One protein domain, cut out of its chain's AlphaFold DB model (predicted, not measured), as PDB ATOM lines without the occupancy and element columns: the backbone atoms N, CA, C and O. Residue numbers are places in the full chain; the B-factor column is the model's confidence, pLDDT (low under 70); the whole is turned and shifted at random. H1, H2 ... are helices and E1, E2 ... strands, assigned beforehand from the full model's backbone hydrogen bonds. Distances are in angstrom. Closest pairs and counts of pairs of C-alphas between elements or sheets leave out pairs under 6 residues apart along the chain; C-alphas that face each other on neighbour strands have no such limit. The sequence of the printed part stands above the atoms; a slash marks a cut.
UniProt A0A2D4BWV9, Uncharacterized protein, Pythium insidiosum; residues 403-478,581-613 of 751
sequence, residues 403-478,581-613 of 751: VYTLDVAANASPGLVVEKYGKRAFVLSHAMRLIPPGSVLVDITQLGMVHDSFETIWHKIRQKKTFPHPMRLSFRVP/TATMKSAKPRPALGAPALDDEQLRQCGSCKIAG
ATOM      1  N   VAL A 403     -19.217   8.666 -49.372       72.75
ATOM      2  CA  VAL A 403     -18.806  10.069 -49.310       72.75
ATOM      3  C   VAL A 403     -17.900  10.309 -48.100       72.75
ATOM      4  O   VAL A 403     -18.236   9.980 -46.964       72.75
ATOM      5  N   TYR A 404     -16.731  10.901 -48.321       73.50
ATOM      6  CA  TYR A 404     -15.853  11.388 -47.258       73.50
ATOM      7  C   TYR A 404     -16.055  12.883 -47.085       73.50
ATOM      8  O   TYR A 404     -16.113  13.618 -48.064       73.50
ATOM      9  N   THR A 405     -16.116  13.339 -45.843       79.69
ATOM     10  CA  THR A 405     -16.192  14.762 -45.505       79.69
ATOM     11  C   THR A 405     -14.960  15.156 -44.710       79.69
ATOM     12  O   THR A 405     -14.605  14.482 -43.744       79.69
ATOM     13  N   LEU A 406     -14.303  16.231 -45.136       81.56
ATOM     14  CA  LEU A 406     -13.104  16.780 -44.517       81.56
ATOM     15  C   LEU A 406     -13.401  18.194 -44.016       81.56
ATOM     16  O   LEU A 406     -13.671  19.083 -44.824       81.56
ATOM     17  N   ASP A 407     -13.347  18.398 -42.700       81.81
ATOM     18  CA  ASP A 407     -13.466  19.721 -42.086       81.81
ATOM     19  C   ASP A 407     -12.076  20.374 -41.995       81.81
ATOM     20  O   ASP A 407     -11.225  19.950 -41.211       81.81
ATOM     21  N   VAL A 408     -11.852  21.418 -42.791       82.50
ATOM     22  CA  VAL A 408     -10.613  22.201 -42.836       82.50
ATOM     23  C   VAL A 408     -10.759  23.425 -41.937       82.50
ATOM     24  O   VAL A 408     -11.712  24.201 -42.076       82.50
ATOM     25  N   ALA A 409      -9.820  23.595 -41.006       80.56
ATOM     26  CA  ALA A 409      -9.816  24.728 -40.087       80.56
ATOM     27  C   ALA A 409      -9.508  26.054 -40.807       80.56
ATOM     28  O   ALA A 409      -8.959  26.087 -41.911       80.56
ATOM     29  N   ALA A 410      -9.853  27.176 -40.170       81.00
ATOM     30  CA  ALA A 410      -9.495  28.491 -40.691       81.00
ATOM     31  C   ALA A 410      -7.968  28.647 -40.775       81.00
ATOM     32  O   ALA A 410      -7.231  28.242 -39.881       81.00
ATOM     33  N   ASN A 411      -7.510  29.254 -41.862       79.00
ATOM     34  CA  ASN A 411      -6.120  29.457 -42.268       79.00
ATOM     35  C   ASN A 411      -5.286  28.175 -42.436       79.00
ATOM     36  O   ASN A 411      -4.080  28.269 -42.652       79.00
ATOM     37  N   ALA A 412      -5.908  26.992 -42.414       76.62
ATOM     38  CA  ALA A 412      -5.232  25.727 -42.667       76.62
ATOM     39  C   ALA A 412      -5.176  25.398 -44.168       76.62
ATOM     40  O   ALA A 412      -6.010  25.845 -44.967       76.62
ATOM     41  N   SER A 413      -4.170  24.606 -44.545       77.12
ATOM     42  CA  SER A 413      -4.075  23.983 -45.867       77.12
ATOM     43  C   SER A 413      -4.707  22.594 -45.813       77.12
ATOM     44  O   SER A 413      -4.400  21.833 -44.897       77.12
ATOM     45  N   PRO A 414      -5.533  22.213 -46.799       71.94
ATOM     46  CA  PRO A 414      -6.114  20.878 -46.847       71.94
ATOM     47  C   PRO A 414      -5.096  19.801 -47.258       71.94
ATOM     48  O   PRO A 414      -5.433  18.626 -47.245       71.94
ATOM     49  N   GLY A 415      -3.883  20.161 -47.706       75.56
ATOM     50  CA  GLY A 415      -2.871  19.184 -48.135       75.56
ATOM     51  C   GLY A 415      -3.308  18.286 -49.305       75.56
ATOM     52  O   GLY A 415      -2.819  17.162 -49.440       75.56
ATOM     53  N   LEU A 416      -4.262  18.751 -50.119       79.25
ATOM     54  CA  LEU A 416      -4.836  18.018 -51.245       79.25
ATOM     55  C   LEU A 416      -4.120  18.367 -52.548       79.25
ATOM     56  O   LEU A 416      -3.976  19.539 -52.895       79.25
ATOM     57  N   VAL A 417      -3.762  17.339 -53.312       81.62
ATOM     58  CA  VAL A 417      -3.386  17.472 -54.718       81.62
ATOM     59  C   VAL A 417      -4.584  17.042 -55.549       81.62
ATOM     60  O   VAL A 417      -5.001  15.883 -55.491       81.62
ATOM     61  N   VAL A 418      -5.150  17.983 -56.304       82.75
ATOM     62  CA  VAL A 418      -6.321  17.752 -57.154       82.75
ATOM     63  C   VAL A 418      -6.016  18.045 -58.617       82.75
ATOM     64  O   VAL A 418      -5.306  18.997 -58.935       82.75
ATOM     65  N   GLU A 419      -6.596  17.253 -59.509       84.19
ATOM     66  CA  GLU A 419      -6.509  17.423 -60.955       84.19
ATOM     67  C   GLU A 419      -7.895  17.668 -61.551       84.19
ATOM     68  O   GLU A 419      -8.890  17.064 -61.142       84.19
ATOM     69  N   LYS A 420      -7.961  18.571 -62.533       83.12
ATOM     70  CA  LYS A 420      -9.175  18.807 -63.309       83.12
ATOM     71  C   LYS A 420      -9.241  17.813 -64.461       83.12
ATOM     72  O   LYS A 420      -8.396  17.851 -65.349       83.12
ATOM     73  N   TYR A 421     -10.319  17.039 -64.510       76.75
ATOM     74  CA  TYR A 421     -10.675  16.228 -65.669       76.75
ATOM     75  C   TYR A 421     -12.133  16.513 -66.045       76.75
ATOM     76  O   TYR A 421     -13.042  16.333 -65.236       76.75
ATOM     77  N   GLY A 422     -12.359  17.049 -67.248       77.06
ATOM     78  CA  GLY A 422     -13.679  17.548 -67.651       77.06
ATOM     79  C   GLY A 422     -14.197  18.648 -66.710       77.06
ATOM     80  O   GLY A 422     -13.488  19.623 -66.433       77.06
ATOM     81  N   LYS A 423     -15.429  18.486 -66.208       82.19
ATOM     82  CA  LYS A 423     -16.043  19.339 -65.170       82.19
ATOM     83  C   LYS A 423     -15.975  18.700 -63.776       82.19
ATOM     84  O   LYS A 423     -16.877  18.877 -62.959       82.19
ATOM     85  N   ARG A 424     -14.922  17.924 -63.498       82.50
ATOM     86  CA  ARG A 424     -14.715  17.246 -62.211       82.50
ATOM     87  C   ARG A 424     -13.310  17.499 -61.672       82.50
ATOM     88  O   ARG A 424     -12.363  17.718 -62.429       82.50
ATOM     89  N   ALA A 425     -13.200  17.496 -60.344       85.06
ATOM     90  CA  ALA A 425     -11.942  17.633 -59.617       85.06
ATOM     91  C   ALA A 425     -11.625  16.313 -58.903       85.06
ATOM     92  O   ALA A 425     -12.334  15.923 -57.973       85.06
ATOM     93  N   PHE A 426     -10.576  15.632 -59.362       83.31
ATOM     94  CA  PHE A 426     -10.121  14.345 -58.844       83.31
ATOM     95  C   PHE A 426      -8.986  14.535 -57.849       83.31
ATOM     96  O   PHE A 426      -8.044  15.272 -58.115       83.31
ATOM     97  N   VAL A 427      -9.043  13.839 -56.718       82.19
ATOM     98  CA  VAL A 427      -7.951  13.795 -55.743       82.19
ATOM     99  C   VAL A 427      -6.871  12.841 -56.250       82.19
ATOM    100  O   VAL A 427      -7.121  11.650 -56.402       82.19
ATOM    101  N   LEU A 428      -5.662  13.342 -56.490       78.62
ATOM    102  CA  LEU A 428      -4.504  12.526 -56.868       78.62
ATOM    103  C   LEU A 428      -3.759  12.004 -55.645       78.62
ATOM    104  O   LEU A 428      -3.334  10.851 -55.604       78.62
ATOM    105  N   SER A 429      -3.603  12.858 -54.640       75.75
ATOM    106  CA  SER A 429      -2.995  12.501 -53.370       75.75
ATOM    107  C   SER A 429      -3.475  13.442 -52.274       75.75
ATOM    108  O   SER A 429      -3.895  14.575 -52.517       75.75
ATOM    109  N   HIS A 430      -3.432  12.946 -51.045       76.38
ATOM    110  CA  HIS A 430      -3.727  13.717 -49.852       76.38
ATOM    111  C   HIS A 430      -2.586  13.492 -48.869       76.38
ATOM    112  O   HIS A 430      -2.272  12.337 -48.568       76.38
ATOM    113  N   ALA A 431      -1.968  14.569 -48.379       68.00
ATOM    114  CA  ALA A 431      -0.816  14.498 -47.480       68.00
ATOM    115  C   ALA A 431      -1.101  13.622 -46.247       68.00
ATOM    116  O   ALA A 431      -0.285  12.782 -45.881       68.00
ATOM    117  N   MET A 432      -2.313  13.726 -45.691       63.44
ATOM    118  CA  MET A 432      -2.746  12.955 -44.518       63.44
ATOM    119  C   MET A 432      -3.280  11.553 -44.867       63.44
ATOM    120  O   MET A 432      -3.735  10.827 -43.993       63.44
ATOM    121  N   ARG A 433      -3.311  11.170 -46.154       66.06
ATOM    122  CA  ARG A 433      -3.823   9.879 -46.674       66.06
ATOM    123  C   ARG A 433      -5.265   9.509 -46.278       66.06
ATOM    124  O   ARG A 433      -5.701   8.392 -46.540       66.06
ATOM    125  N   LEU A 434      -6.027  10.448 -45.712       68.88
ATOM    126  CA  LEU A 434      -7.418  10.233 -45.287       68.88
ATOM    127  C   LEU A 434      -8.404  10.082 -46.452       68.88
ATOM    128  O   LEU A 434      -9.369   9.330 -46.342       68.88
ATOM    129  N   ILE A 435      -8.179  10.803 -47.553       73.44
ATOM    130  CA  ILE A 435      -9.042  10.778 -48.735       73.44
ATOM    131  C   ILE A 435      -8.377   9.875 -49.774       73.44
ATOM    132  O   ILE A 435      -7.235  10.149 -50.159       73.44
ATOM    133  N   PRO A 436      -9.043   8.800 -50.230       72.19
ATOM    134  CA  PRO A 436      -8.482   7.917 -51.241       72.19
ATOM    135  C   PRO A 436      -8.201   8.657 -52.560       72.19
ATOM    136  O   PRO A 436      -9.005   9.503 -52.965       72.19
ATOM    137  N   PRO A 437      -7.120   8.314 -53.276       74.62
ATOM    138  CA  PRO A 437      -6.895   8.831 -54.620       74.62
ATOM    139  C   PRO A 437      -8.001   8.361 -55.577       74.62
ATOM    140  O   PRO A 437      -8.607   7.308 -55.377       74.62
ATOM    141  N   GLY A 438      -8.294   9.163 -56.598       73.38
ATOM    142  CA  GLY A 438      -9.427   8.986 -57.509       73.38
ATOM    143  C   GLY A 438     -10.773   9.460 -56.951       73.38
ATOM    144  O   GLY A 438     -11.777   9.348 -57.649       73.38
ATOM    145  N   SER A 439     -10.820   9.989 -55.721       81.75
ATOM    146  CA  SER A 439     -12.049  10.570 -55.161       81.75
ATOM    147  C   SER A 439     -12.432  11.857 -55.883       81.75
ATOM    148  O   SER A 439     -11.568  12.673 -56.201       81.75
ATOM    149  N   VAL A 440     -13.727  12.047 -56.122       85.19
ATOM    150  CA  VAL A 440     -14.274  13.214 -56.824       85.19
ATOM    151  C   VAL A 440     -14.856  14.177 -55.814       85.19
ATOM    152  O   VAL A 440     -15.694  13.793 -55.002       85.19
ATOM    153  N   LEU A 441     -14.444  15.435 -55.881       86.19
ATOM    154  CA  LEU A 441     -15.029  16.476 -55.053       86.19
ATOM    155  C   LEU A 441     -16.448  16.823 -55.527       86.19
ATOM    156  O   LEU A 441     -16.657  17.147 -56.697       86.19
ATOM    157  N   VAL A 442     -17.402  16.738 -54.601       86.25
ATOM    158  CA  VAL A 442     -18.845  16.897 -54.839       86.25
ATOM    159  C   VAL A 442     -19.316  18.290 -54.442       86.25
ATOM    160  O   VAL A 442     -20.017  18.938 -55.213       86.25
ATOM    161  N   ASP A 443     -18.924  18.752 -53.253       87.62
ATOM    162  CA  ASP A 443     -19.326  20.056 -52.732       87.62
ATOM    163  C   ASP A 443     -18.295  20.672 -51.786       87.62
ATOM    164  O   ASP A 443     -17.406  20.001 -51.250       87.62
ATOM    165  N   ILE A 444     -18.449  21.981 -51.592       87.25
ATOM    166  CA  ILE A 444     -17.785  22.744 -50.542       87.25
ATOM    167  C   ILE A 444     -18.855  23.454 -49.724       87.25
ATOM    168  O   ILE A 444     -19.604  24.274 -50.256       87.25
ATOM    169  N   THR A 445     -18.869  23.223 -48.416       85.88
ATOM    170  CA  THR A 445     -19.684  23.998 -47.481       85.88
ATOM    171  C   THR A 445     -18.817  25.019 -46.750       85.88
ATOM    172  O   THR A 445     -17.824  24.664 -46.117       85.88
ATOM    173  N   GLN A 446     -19.190  26.295 -46.815       83.88
ATOM    174  CA  GLN A 446     -18.489  27.390 -46.147       83.88
ATOM    175  C   GLN A 446     -19.517  28.325 -45.505       83.88
ATOM    176  O   GLN A 446     -20.458  28.742 -46.172       83.88
ATOM    177  N   LEU A 447     -19.336  28.669 -44.223       78.75
ATOM    178  CA  LEU A 447     -20.245  29.566 -43.483       78.75
ATOM    179  C   LEU A 447     -21.727  29.131 -43.559       78.75
ATOM    180  O   LEU A 447     -22.626  29.958 -43.653       78.75
ATOM    181  N   GLY A 448     -21.984  27.819 -43.573       73.94
ATOM    182  CA  GLY A 448     -23.336  27.258 -43.687       73.94
ATOM    183  C   GLY A 448     -23.927  27.244 -45.102       73.94
ATOM    184  O   GLY A 448     -24.996  26.672 -45.288       73.94
ATOM    185  N   MET A 449     -23.240  27.801 -46.107       81.94
ATOM    186  CA  MET A 449     -23.660  27.731 -47.510       81.94
ATOM    187  C   MET A 449     -22.972  26.579 -48.239       81.94
ATOM    188  O   MET A 449     -21.748  26.450 -48.188       81.94
ATOM    189  N   VAL A 450     -23.763  25.761 -48.933       84.44
ATOM    190  CA  VAL A 450     -23.291  24.637 -49.751       84.44
ATOM    191  C   VAL A 450     -23.096  25.110 -51.189       84.44
ATOM    192  O   VAL A 450     -23.998  25.698 -51.780       84.44
ATOM    193  N   HIS A 451     -21.923  24.840 -51.754       85.25
ATOM    194  CA  HIS A 451     -21.602  25.092 -53.153       85.25
ATOM    195  C   HIS A 451     -21.321  23.764 -53.857       85.25
ATOM    196  O   HIS A 451     -20.358  23.083 -53.514       85.25
ATOM    197  N   ASP A 452     -22.134  23.425 -54.853       81.38
ATOM    198  CA  ASP A 452     -22.059  22.193 -55.653       81.38
ATOM    199  C   ASP A 452     -21.671  22.446 -57.127       81.38
ATOM    200  O   ASP A 452     -21.343  21.520 -57.869       81.38
ATOM    201  N   SER A 453     -21.642  23.712 -57.557       84.06
ATOM    202  CA  SER A 453     -21.152  24.124 -58.879       84.06
ATOM    203  C   SER A 453     -19.649  23.865 -59.032       84.06
ATOM    204  O   SER A 453     -18.833  24.430 -58.299       84.06
ATOM    205  N   PHE A 454     -19.272  23.090 -60.058       82.62
ATOM    206  CA  PHE A 454     -17.871  22.788 -60.370       82.62
ATOM    207  C   PHE A 454     -17.000  24.044 -60.498       82.62
ATOM    208  O   PHE A 454     -15.903  24.079 -59.948       82.62
ATOM    209  N   GLU A 455     -17.467  25.084 -61.194       83.25
ATOM    210  CA  GLU A 455     -16.679  26.308 -61.406       83.25
ATOM    211  C   GLU A 455     -16.376  27.016 -60.085       83.25
ATOM    212  O   GLU A 455     -15.241  27.428 -59.836       83.25
ATOM    213  N   THR A 456     -17.372  27.070 -59.198       82.31
ATOM    214  CA  THR A 456     -17.245  27.674 -57.867       82.31
ATOM    215  C   THR A 456     -16.277  26.876 -56.997       82.31
ATOM    216  O   THR A 456     -15.386  27.441 -56.360       82.31
ATOM    217  N   ILE A 457     -16.429  25.552 -57.000       84.31
ATOM    218  CA  ILE A 457     -15.592  24.615 -56.250       84.31
ATOM    219  C   ILE A 457     -14.135  24.698 -56.721       84.31
ATOM    220  O   ILE A 457     -13.217  24.891 -55.920       84.31
ATOM    221  N   TRP A 458     -13.921  24.598 -58.034       85.12
ATOM    222  CA  TRP A 458     -12.596  24.598 -58.642       85.12
ATOM    223  C   TRP A 458     -11.870  25.923 -58.423       85.12
ATOM    224  O   TRP A 458     -10.696  25.926 -58.058       85.12
ATOM    225  N   HIS A 459     -12.565  27.053 -58.581       83.00
ATOM    226  CA  HIS A 459     -11.991  28.373 -58.333       83.00
ATOM    227  C   HIS A 459     -11.581  28.547 -56.864       83.00
ATOM    228  O   HIS A 459     -10.495  29.059 -56.586       83.00
ATOM    229  N   LYS A 460     -12.410  28.082 -55.915       78.38
ATOM    230  CA  LYS A 460     -12.102  28.162 -54.478       78.38
ATOM    231  C   LYS A 460     -10.873  27.339 -54.091       78.38
ATOM    232  O   LYS A 460     -10.076  27.820 -53.292       78.38
ATOM    233  N   ILE A 461     -10.698  26.147 -54.662       79.00
ATOM    234  CA  ILE A 461      -9.604  25.233 -54.288       79.00
ATOM    235  C   ILE A 461      -8.310  25.518 -55.046       79.00
ATOM    236  O   ILE A 461      -7.236  25.459 -54.456       79.00
ATOM    237  N   ARG A 462      -8.378  25.870 -56.336       75.62
ATOM    238  CA  ARG A 462      -7.176  26.100 -57.153       75.62
ATOM    239  C   ARG A 462      -6.378  27.328 -56.709       75.62
ATOM    240  O   ARG A 462      -5.165  27.360 -56.880       75.62
ATOM    241  N   GLN A 463      -7.052  28.362 -56.208       63.47
ATOM    242  CA  GLN A 463      -6.424  29.663 -55.961       63.47
ATOM    243  C   GLN A 463      -5.809  29.817 -54.571       63.47
ATOM    244  O   GLN A 463      -5.006  30.727 -54.368       63.47
ATOM    245  N   LYS A 464      -6.182  28.978 -53.599       64.44
ATOM    246  CA  LYS A 464      -5.862  29.218 -52.189       64.44
ATOM    247  C   LYS A 464      -5.090  28.050 -51.586       64.44
ATOM    248  O   LYS A 464      -5.613  26.951 -51.473       64.44
ATOM    249  N   LYS A 465      -3.852  28.322 -51.153       66.31
ATOM    250  CA  LYS A 465      -3.053  27.388 -50.338       66.31
ATOM    251  C   LYS A 465      -3.603  27.253 -48.914       66.31
ATOM    252  O   LYS A 465      -3.444  26.202 -48.309       66.31
ATOM    253  N   THR A 466      -4.244  28.300 -48.397       70.25
ATOM    254  CA  THR A 466      -4.881  28.343 -47.075       70.25
ATOM    255  C   THR A 466      -6.257  28.998 -47.177       70.25
ATOM    256  O   THR A 466      -6.454  29.946 -47.946       70.25
ATOM    257  N   PHE A 467      -7.238  28.492 -46.427       77.69
ATOM    258  CA  PHE A 467      -8.609  29.007 -46.484       77.69
ATOM    259  C   PHE A 467      -8.896  29.970 -45.331       77.69
ATOM    260  O   PHE A 467      -8.759  29.568 -44.188       77.69
ATOM    261  N   PRO A 468      -9.364  31.208 -45.569       75.06
ATOM    262  CA  PRO A 468      -9.548  32.203 -44.502       75.06
ATOM    263  C   PRO A 468     -10.667  31.864 -43.502       75.06
ATOM    264  O   PRO A 468     -10.726  32.419 -42.410       75.06
ATOM    265  N   HIS A 469     -11.570  30.958 -43.868       82.00
ATOM    266  CA  HIS A 469     -12.712  30.538 -43.062       82.00
ATOM    267  C   HIS A 469     -12.759  29.011 -43.008       82.00
ATOM    268  O   HIS A 469     -12.281  28.378 -43.954       82.00
ATOM    269  N   PRO A 470     -13.363  28.422 -41.959       81.94
ATOM    270  CA  PRO A 470     -13.545  26.981 -41.905       81.94
ATOM    271  C   PRO A 470     -14.398  26.514 -43.089       81.94
ATOM    272  O   PRO A 470     -15.400  27.148 -43.448       81.94
ATOM    273  N   MET A 471     -13.988  25.409 -43.700       84.50
ATOM    274  CA  MET A 471     -14.658  24.811 -44.852       84.50
ATOM    275  C   MET A 471     -14.834  23.317 -44.637       84.50
ATOM    276  O   MET A 471     -13.945  22.654 -44.115       84.50
ATOM    277  N   ARG A 472     -15.955  22.773 -45.103       84.75
ATOM    278  CA  ARG A 472     -16.169  21.332 -45.226       84.75
ATOM    279  C   ARG A 472     -16.105  20.946 -46.694       84.75
ATOM    280  O   ARG A 472     -16.813  21.534 -47.506       84.75
ATOM    281  N   LEU A 473     -15.264  19.976 -47.019       85.19
ATOM    282  CA  LEU A 473     -15.102  19.426 -48.362       85.19
ATOM    283  C   LEU A 473     -15.718  18.028 -48.411       85.19
ATOM    284  O   LEU A 473     -15.370  17.193 -47.576       85.19
ATOM    285  N   SER A 474     -16.587  17.760 -49.383       84.69
ATOM    286  CA  SER A 474     -17.260  16.463 -49.531       84.69
ATOM    287  C   SER A 474     -16.787  15.740 -50.794       84.69
ATOM    288  O   SER A 474     -16.836  16.295 -51.890       84.69
ATOM    289  N   PHE A 475     -16.348  14.487 -50.666       83.25
ATOM    290  CA  PHE A 475     -15.734  13.692 -51.734       83.25
ATOM    291  C   PHE A 475     -16.463  12.366 -51.945       83.25
ATOM    292  O   PHE A 475     -16.553  11.574 -51.013       83.25
ATOM    293  N   ARG A 476     -16.887  12.055 -53.173       84.50
ATOM    294  CA  ARG A 476     -17.293  10.699 -53.568       84.50
ATOM    295  C   ARG A 476     -16.044   9.840 -53.725       84.50
ATOM    296  O   ARG A 476     -15.154  10.189 -54.498       84.50
ATOM    297  N   VAL A 477     -16.006   8.690 -53.068       77.25
ATOM    298  CA  VAL A 477     -14.922   7.713 -53.219       77.25
ATOM    299  C   VAL A 477     -15.219   6.753 -54.374       77.25
ATOM    300  O   VAL A 477     -16.354   6.284 -54.481       77.25
ATOM    301  N   PRO A 478     -14.226   6.427 -55.224       72.88
ATOM    302  CA  PRO A 478     -14.400   5.463 -56.303       72.88
ATOM    303  C   PRO A 478     -14.635   4.058 -55.754       72.88
ATOM    304  O   PRO A 478     -14.044   3.649 -54.745       72.88
ATOM    305  N   THR A 581     -24.731  17.059 -54.724       70.56
ATOM    306  CA  THR A 581     -25.268  16.947 -53.363       70.56
ATOM    307  C   THR A 581     -26.654  16.317 -53.356       70.56
ATOM    308  O   THR A 581     -26.914  15.459 -52.523       70.56
ATOM    309  N   ALA A 582     -27.519  16.683 -54.311       70.38
ATOM    310  CA  ALA A 582     -28.883  16.177 -54.445       70.38
ATOM    311  C   ALA A 582     -28.944  14.658 -54.643       70.38
ATOM    312  O   ALA A 582     -29.730  13.995 -53.973       70.38
ATOM    313  N   THR A 583     -28.072  14.121 -55.493       70.25
ATOM    314  CA  THR A 583     -27.943  12.677 -55.742       70.25
ATOM    315  C   THR A 583     -27.336  11.903 -54.571       70.25
ATOM    316  O   THR A 583     -27.522  10.702 -54.491       70.25
ATOM    317  N   MET A 584     -26.642  12.562 -53.638       67.56
ATOM    318  CA  MET A 584     -25.979  11.902 -52.501       67.56
ATOM    319  C   MET A 584     -26.737  12.053 -51.163       67.56
ATOM    320  O   MET A 584     -26.223  11.679 -50.109       67.56
ATOM    321  N   LYS A 585     -27.964  12.609 -51.168       57.94
ATOM    322  CA  LYS A 585     -28.723  12.978 -49.948       57.94
ATOM    323  C   LYS A 585     -29.113  11.805 -49.032       57.94
ATOM    324  O   LYS A 585     -29.465  12.052 -47.880       57.94
ATOM    325  N   SER A 586     -29.070  10.553 -49.496       50.78
ATOM    326  CA  SER A 586     -29.493   9.373 -48.716       50.78
ATOM    327  C   SER A 586     -28.398   8.792 -47.802       50.78
ATOM    328  O   SER A 586     -28.679   7.933 -46.956       50.78
ATOM    329  N   ALA A 587     -27.153   9.269 -47.905       48.25
ATOM    330  CA  ALA A 587     -26.027   8.759 -47.132       48.25
ATOM    331  C   ALA A 587     -26.073   9.226 -45.660       48.25
ATOM    332  O   ALA A 587     -25.700  10.351 -45.326       48.25
ATOM    333  N   LYS A 588     -26.490   8.347 -44.733       42.41
ATOM    334  CA  LYS A 588     -26.361   8.623 -43.287       42.41
ATOM    335  C   LYS A 588     -24.871   8.718 -42.894       42.41
ATOM    336  O   LYS A 588     -24.114   7.789 -43.197       42.41
ATOM    337  N   PRO A 589     -24.438   9.783 -42.192       40.50
ATOM    338  CA  PRO A 589     -23.069   9.898 -41.695       40.50
ATOM    339  C   PRO A 589     -22.780   8.849 -40.613       40.50
ATOM    340  O   PRO A 589     -23.547   8.714 -39.659       40.50
ATOM    341  N   ARG A 590     -21.663   8.120 -40.739       39.50
ATOM    342  CA  ARG A 590     -21.103   7.263 -39.682       39.50
ATOM    343  C   ARG A 590     -19.713   7.780 -39.268       39.50
ATOM    344  O   ARG A 590     -18.971   8.328 -40.082       39.50
ATOM    345  N   PRO A 591     -19.315   7.625 -37.998       38.22
ATOM    346  CA  PRO A 591     -17.920   7.816 -37.620       38.22
ATOM    347  C   PRO A 591     -17.048   6.763 -38.327       38.22
ATOM    348  O   PRO A 591     -17.448   5.606 -38.475       38.22
ATOM    349  N   ALA A 592     -15.868   7.166 -38.802       38.72
ATOM    350  CA  ALA A 592     -14.931   6.275 -39.476       38.72
ATOM    351  C   ALA A 592     -14.451   5.176 -38.510       38.72
ATOM    352  O   ALA A 592     -13.661   5.451 -37.610       38.72
ATOM    353  N   LEU A 593     -14.898   3.925 -38.682       33.41
ATOM    354  CA  LEU A 593     -14.307   2.790 -37.963       33.41
ATOM    355  C   LEU A 593     -12.881   2.561 -38.488       33.41
ATOM    356  O   LEU A 593     -12.701   2.022 -39.583       33.41
ATOM    357  N   GLY A 594     -11.889   2.994 -37.711       38.09
ATOM    358  CA  GLY A 594     -10.467   2.842 -38.020       38.09
ATOM    359  C   GLY A 594      -9.842   4.045 -38.727       38.09
ATOM    360  O   GLY A 594      -9.104   3.860 -39.691       38.09
ATOM    361  N   ALA A 595     -10.133   5.273 -38.282       36.53
ATOM    362  CA  ALA A 595      -9.254   6.391 -38.612       36.53
ATOM    363  C   ALA A 595      -7.840   6.091 -38.063       36.53
ATOM    364  O   ALA A 595      -7.741   5.649 -36.914       36.53
ATOM    365  N   PRO A 596      -6.757   6.287 -38.840       39.69
ATOM    366  CA  PRO A 596      -5.421   6.319 -38.256       39.69
ATOM    367  C   PRO A 596      -5.411   7.394 -37.164       39.69
ATOM    368  O   PRO A 596      -6.039   8.440 -37.339       39.69
ATOM    369  N   ALA A 597      -4.760   7.122 -36.030       42.53
ATOM    370  CA  ALA A 597      -4.579   8.125 -34.989       42.53
ATOM    371  C   ALA A 597      -3.900   9.346 -35.628       42.53
ATOM    372  O   ALA A 597      -2.777   9.237 -36.119       42.53
ATOM    373  N   LEU A 598      -4.637  10.454 -35.714       50.12
ATOM    374  CA  LEU A 598      -4.117  11.719 -36.220       50.12
ATOM    375  C   LEU A 598      -3.139  12.256 -35.181       50.12
ATOM    376  O   LEU A 598      -3.436  12.230 -33.987       50.12
ATOM    377  N   ASP A 599      -1.983  12.721 -35.630       54.06
ATOM    378  CA  ASP A 599      -1.048  13.434 -34.767       54.06
ATOM    379  C   ASP A 599      -1.596  14.837 -34.411       54.06
ATOM    380  O   ASP A 599      -2.504  15.371 -35.061       54.06
ATOM    381  N   ASP A 600      -1.080  15.440 -33.333       52.28
ATOM    382  CA  ASP A 600      -1.577  16.721 -32.797       52.28
ATOM    383  C   ASP A 600      -1.491  17.876 -33.812       52.28
ATOM    384  O   ASP A 600      -2.235  18.856 -33.728       52.28
ATOM    385  N   GLU A 601      -0.594  17.770 -34.793       53.06
ATOM    386  CA  GLU A 601      -0.434  18.745 -35.868       53.06
ATOM    387  C   GLU A 601      -1.502  18.568 -36.964       53.06
ATOM    388  O   GLU A 601      -2.083  19.558 -37.418       53.06
ATOM    389  N   GLN A 602      -1.866  17.328 -37.318       54.00
ATOM    390  CA  GLN A 602      -2.989  17.030 -38.217       54.00
ATOM    391  C   GLN A 602      -4.349  17.382 -37.601       54.00
ATOM    392  O   GLN A 602      -5.217  17.884 -38.314       54.00
ATOM    393  N   LEU A 603      -4.531  17.191 -36.289       56.19
ATOM    394  CA  LEU A 603      -5.738  17.602 -35.550       56.19
ATOM    395  C   LEU A 603      -5.951  19.125 -35.552       56.19
ATOM    396  O   LEU A 603      -7.086  19.597 -35.577       56.19
ATOM    397  N   ARG A 604      -4.865  19.912 -35.558       58.44
ATOM    398  CA  ARG A 604      -4.933  21.381 -35.668       58.44
ATOM    399  C   ARG A 604      -5.274  21.854 -37.082       58.44
ATOM    400  O   ARG A 604      -5.922  22.886 -37.234       58.44
ATOM    401  N   GLN A 605      -4.841  21.121 -38.108       54.66
ATOM    402  CA  GLN A 605      -5.081  21.464 -39.517       54.66
ATOM    403  C   GLN A 605      -6.458  20.982 -40.018       54.66
ATOM    404  O   GLN A 605      -7.110  21.675 -40.806       54.66
ATOM    405  N   CYS A 606      -6.927  19.834 -39.524       53.97
ATOM    406  CA  CYS A 606      -8.192  19.200 -39.890       53.97
ATOM    407  C   CYS A 606      -9.043  18.950 -38.639       53.97
ATOM    408  O   CYS A 606      -8.718  18.100 -37.816       53.97
ATOM    409  N   GLY A 607     -10.165  19.664 -38.513       52.88
ATOM    410  CA  GLY A 607     -11.015  19.607 -37.320       52.88
ATOM    411  C   GLY A 607     -11.719  18.260 -37.128       52.88
ATOM    412  O   GLY A 607     -11.919  17.829 -35.996       52.88
ATOM    413  N   SER A 608     -12.101  17.581 -38.219       57.81
ATOM    414  CA  SER A 608     -12.539  16.176 -38.223       57.81
ATOM    415  C   SER A 608     -12.652  15.620 -39.652       57.81
ATOM    416  O   SER A 608     -12.901  16.368 -40.598       57.81
ATOM    417  N   CYS A 609     -12.508  14.301 -39.823       49.53
ATOM    418  CA  CYS A 609     -12.853  13.595 -41.061       49.53
ATOM    419  C   CYS A 609     -13.965  12.580 -40.763       49.53
ATOM    420  O   CYS A 609     -13.811  11.735 -39.878       49.53
ATOM    421  N   LYS A 610     -15.102  12.667 -41.466       54.44
ATOM    422  CA  LYS A 610     -16.260  11.773 -41.272       54.44
ATOM    423  C   LYS A 610     -16.606  11.056 -42.570       54.44
ATOM    424  O   LYS A 610     -16.531  11.646 -43.646       54.44
ATOM    425  N   ILE A 611     -17.024   9.797 -42.464       49.62
ATOM    426  CA  ILE A 611     -17.397   8.962 -43.610       49.62
ATOM    427  C   ILE A 611     -18.919   8.806 -43.614       49.62
ATOM    428  O   ILE A 611     -19.495   8.170 -42.737       49.62
ATOM    429  N   ALA A 612     -19.594   9.382 -44.599       46.75
ATOM    430  CA  ALA A 612     -21.023   9.198 -44.809       46.75
ATOM    431  C   ALA A 612     -21.261   8.240 -45.978       46.75
ATOM    432  O   ALA A 612     -20.706   8.419 -47.052       46.75
ATOM    433  N   GLY A 613     -22.068   7.201 -45.768       43.66
ATOM    434  CA  GLY A 613     -22.349   6.181 -46.785       43.66
ATOM    435  C   GLY A 613     -22.046   4.755 -46.321       43.66
ATOM    436  O   GLY A 613     -21.374   4.529 -45.312       43.66
TER     437      GLY A 613
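What this domain is: This is residues 403 to 478 and 581 to 613 of the 751 residues of an uncharacterized protein of Pythium insidiosum (UniProt A0A2D4BWV9). A twisted wall of five antiparallel strands has the helix H1 crossing one face, and the two-stranded hairpin E2 and E3 folds over beside H1. At the edge with E7, the short helix H2 leads straight into that strand. The printed part has 109 residues, with two named helices and seven named strands in the order E1 E2 E3 E4 E5 H1 E6 H2 E7, mixed in class. The large sheet runs E5 E4 E6 E1 E7, and E2 and E3 form a separate antiparallel sheet. The whole is compact, with a radius of gyration of the C-alphas of 13.0 A and a rounded outline of 35 by 31 by 27 A.

How they stand to each other: E1, residues 403 to 408, is antiparallel to E7, residues 606 to 612, with N 405 and O 610 2.8 A apart, within hydrogen-bond range. On the other side of E1 is E6, residues 471 to 476, also antiparallel, with N 406 and O 473 2.8 A apart. E2, residues 416 to 421, and E3, residues 424 to 430, form a hairpin, with N 419 and O 426 2.8 A apart. E4, residues 440 to 446, is antiparallel to E6, with N 442 and O 474 2.8 A apart. The closest C-alphas of E3 and E4 are those of Phe 426 and Val 440, at 4.8 A. E5, residues 449 to 451, forms a hairpin with E4, with N 444 and O 451 2.9 A apart. H1, residues 454 to 462, is on the large sheet at a height of 8.9 A, over E4 and across the strands, at 79 degrees to E4 on the local plane. E5, H1 and E6 make a split strand-helix-strand unit, two strands running the same way with E4 between them, and its crossover is right-handed. H1 and E2 are near each other. H2, residues 600 to 605, only grazes the large sheet, with residues 602 to 605. In H1 and H2 every O i to N i+4 pair is within hydrogen-bond range.

Where its parts are: E1 begins at C-alpha 403 (-18.806, 10.069, -49.310) and spans 16.0 A. E2 spans 15.7 A, E3 16.9 A, E4 18.2 A and E6 16.8 A; E5 is shorter, 6.6 A. H1 begins at C-alpha 454 (-17.871, 22.788, -60.370) and spans 11.6 A; H2 spans 8.9 A. E7 spans 17.0 A and ends at C-alpha 612 (-21.023, 9.198, -44.809).

The domain as a whole: The two C-alphas farthest apart, those of Gly 422 and Asp 600, are 36.9 A apart. Residues 479 to 580 are not printed, and C-alphas 478 and 581 are 16.1 A apart across the cut. Of the links that are printed whole, none is long. Residues 581 to 599 hold no named element, but residues 589 to 590 pair with residues 611 to 612 of E7. The mean pLDDT of the printed part is 70.4; residues 431 to 434, 463 to 465 and 584 to 613 are under 70.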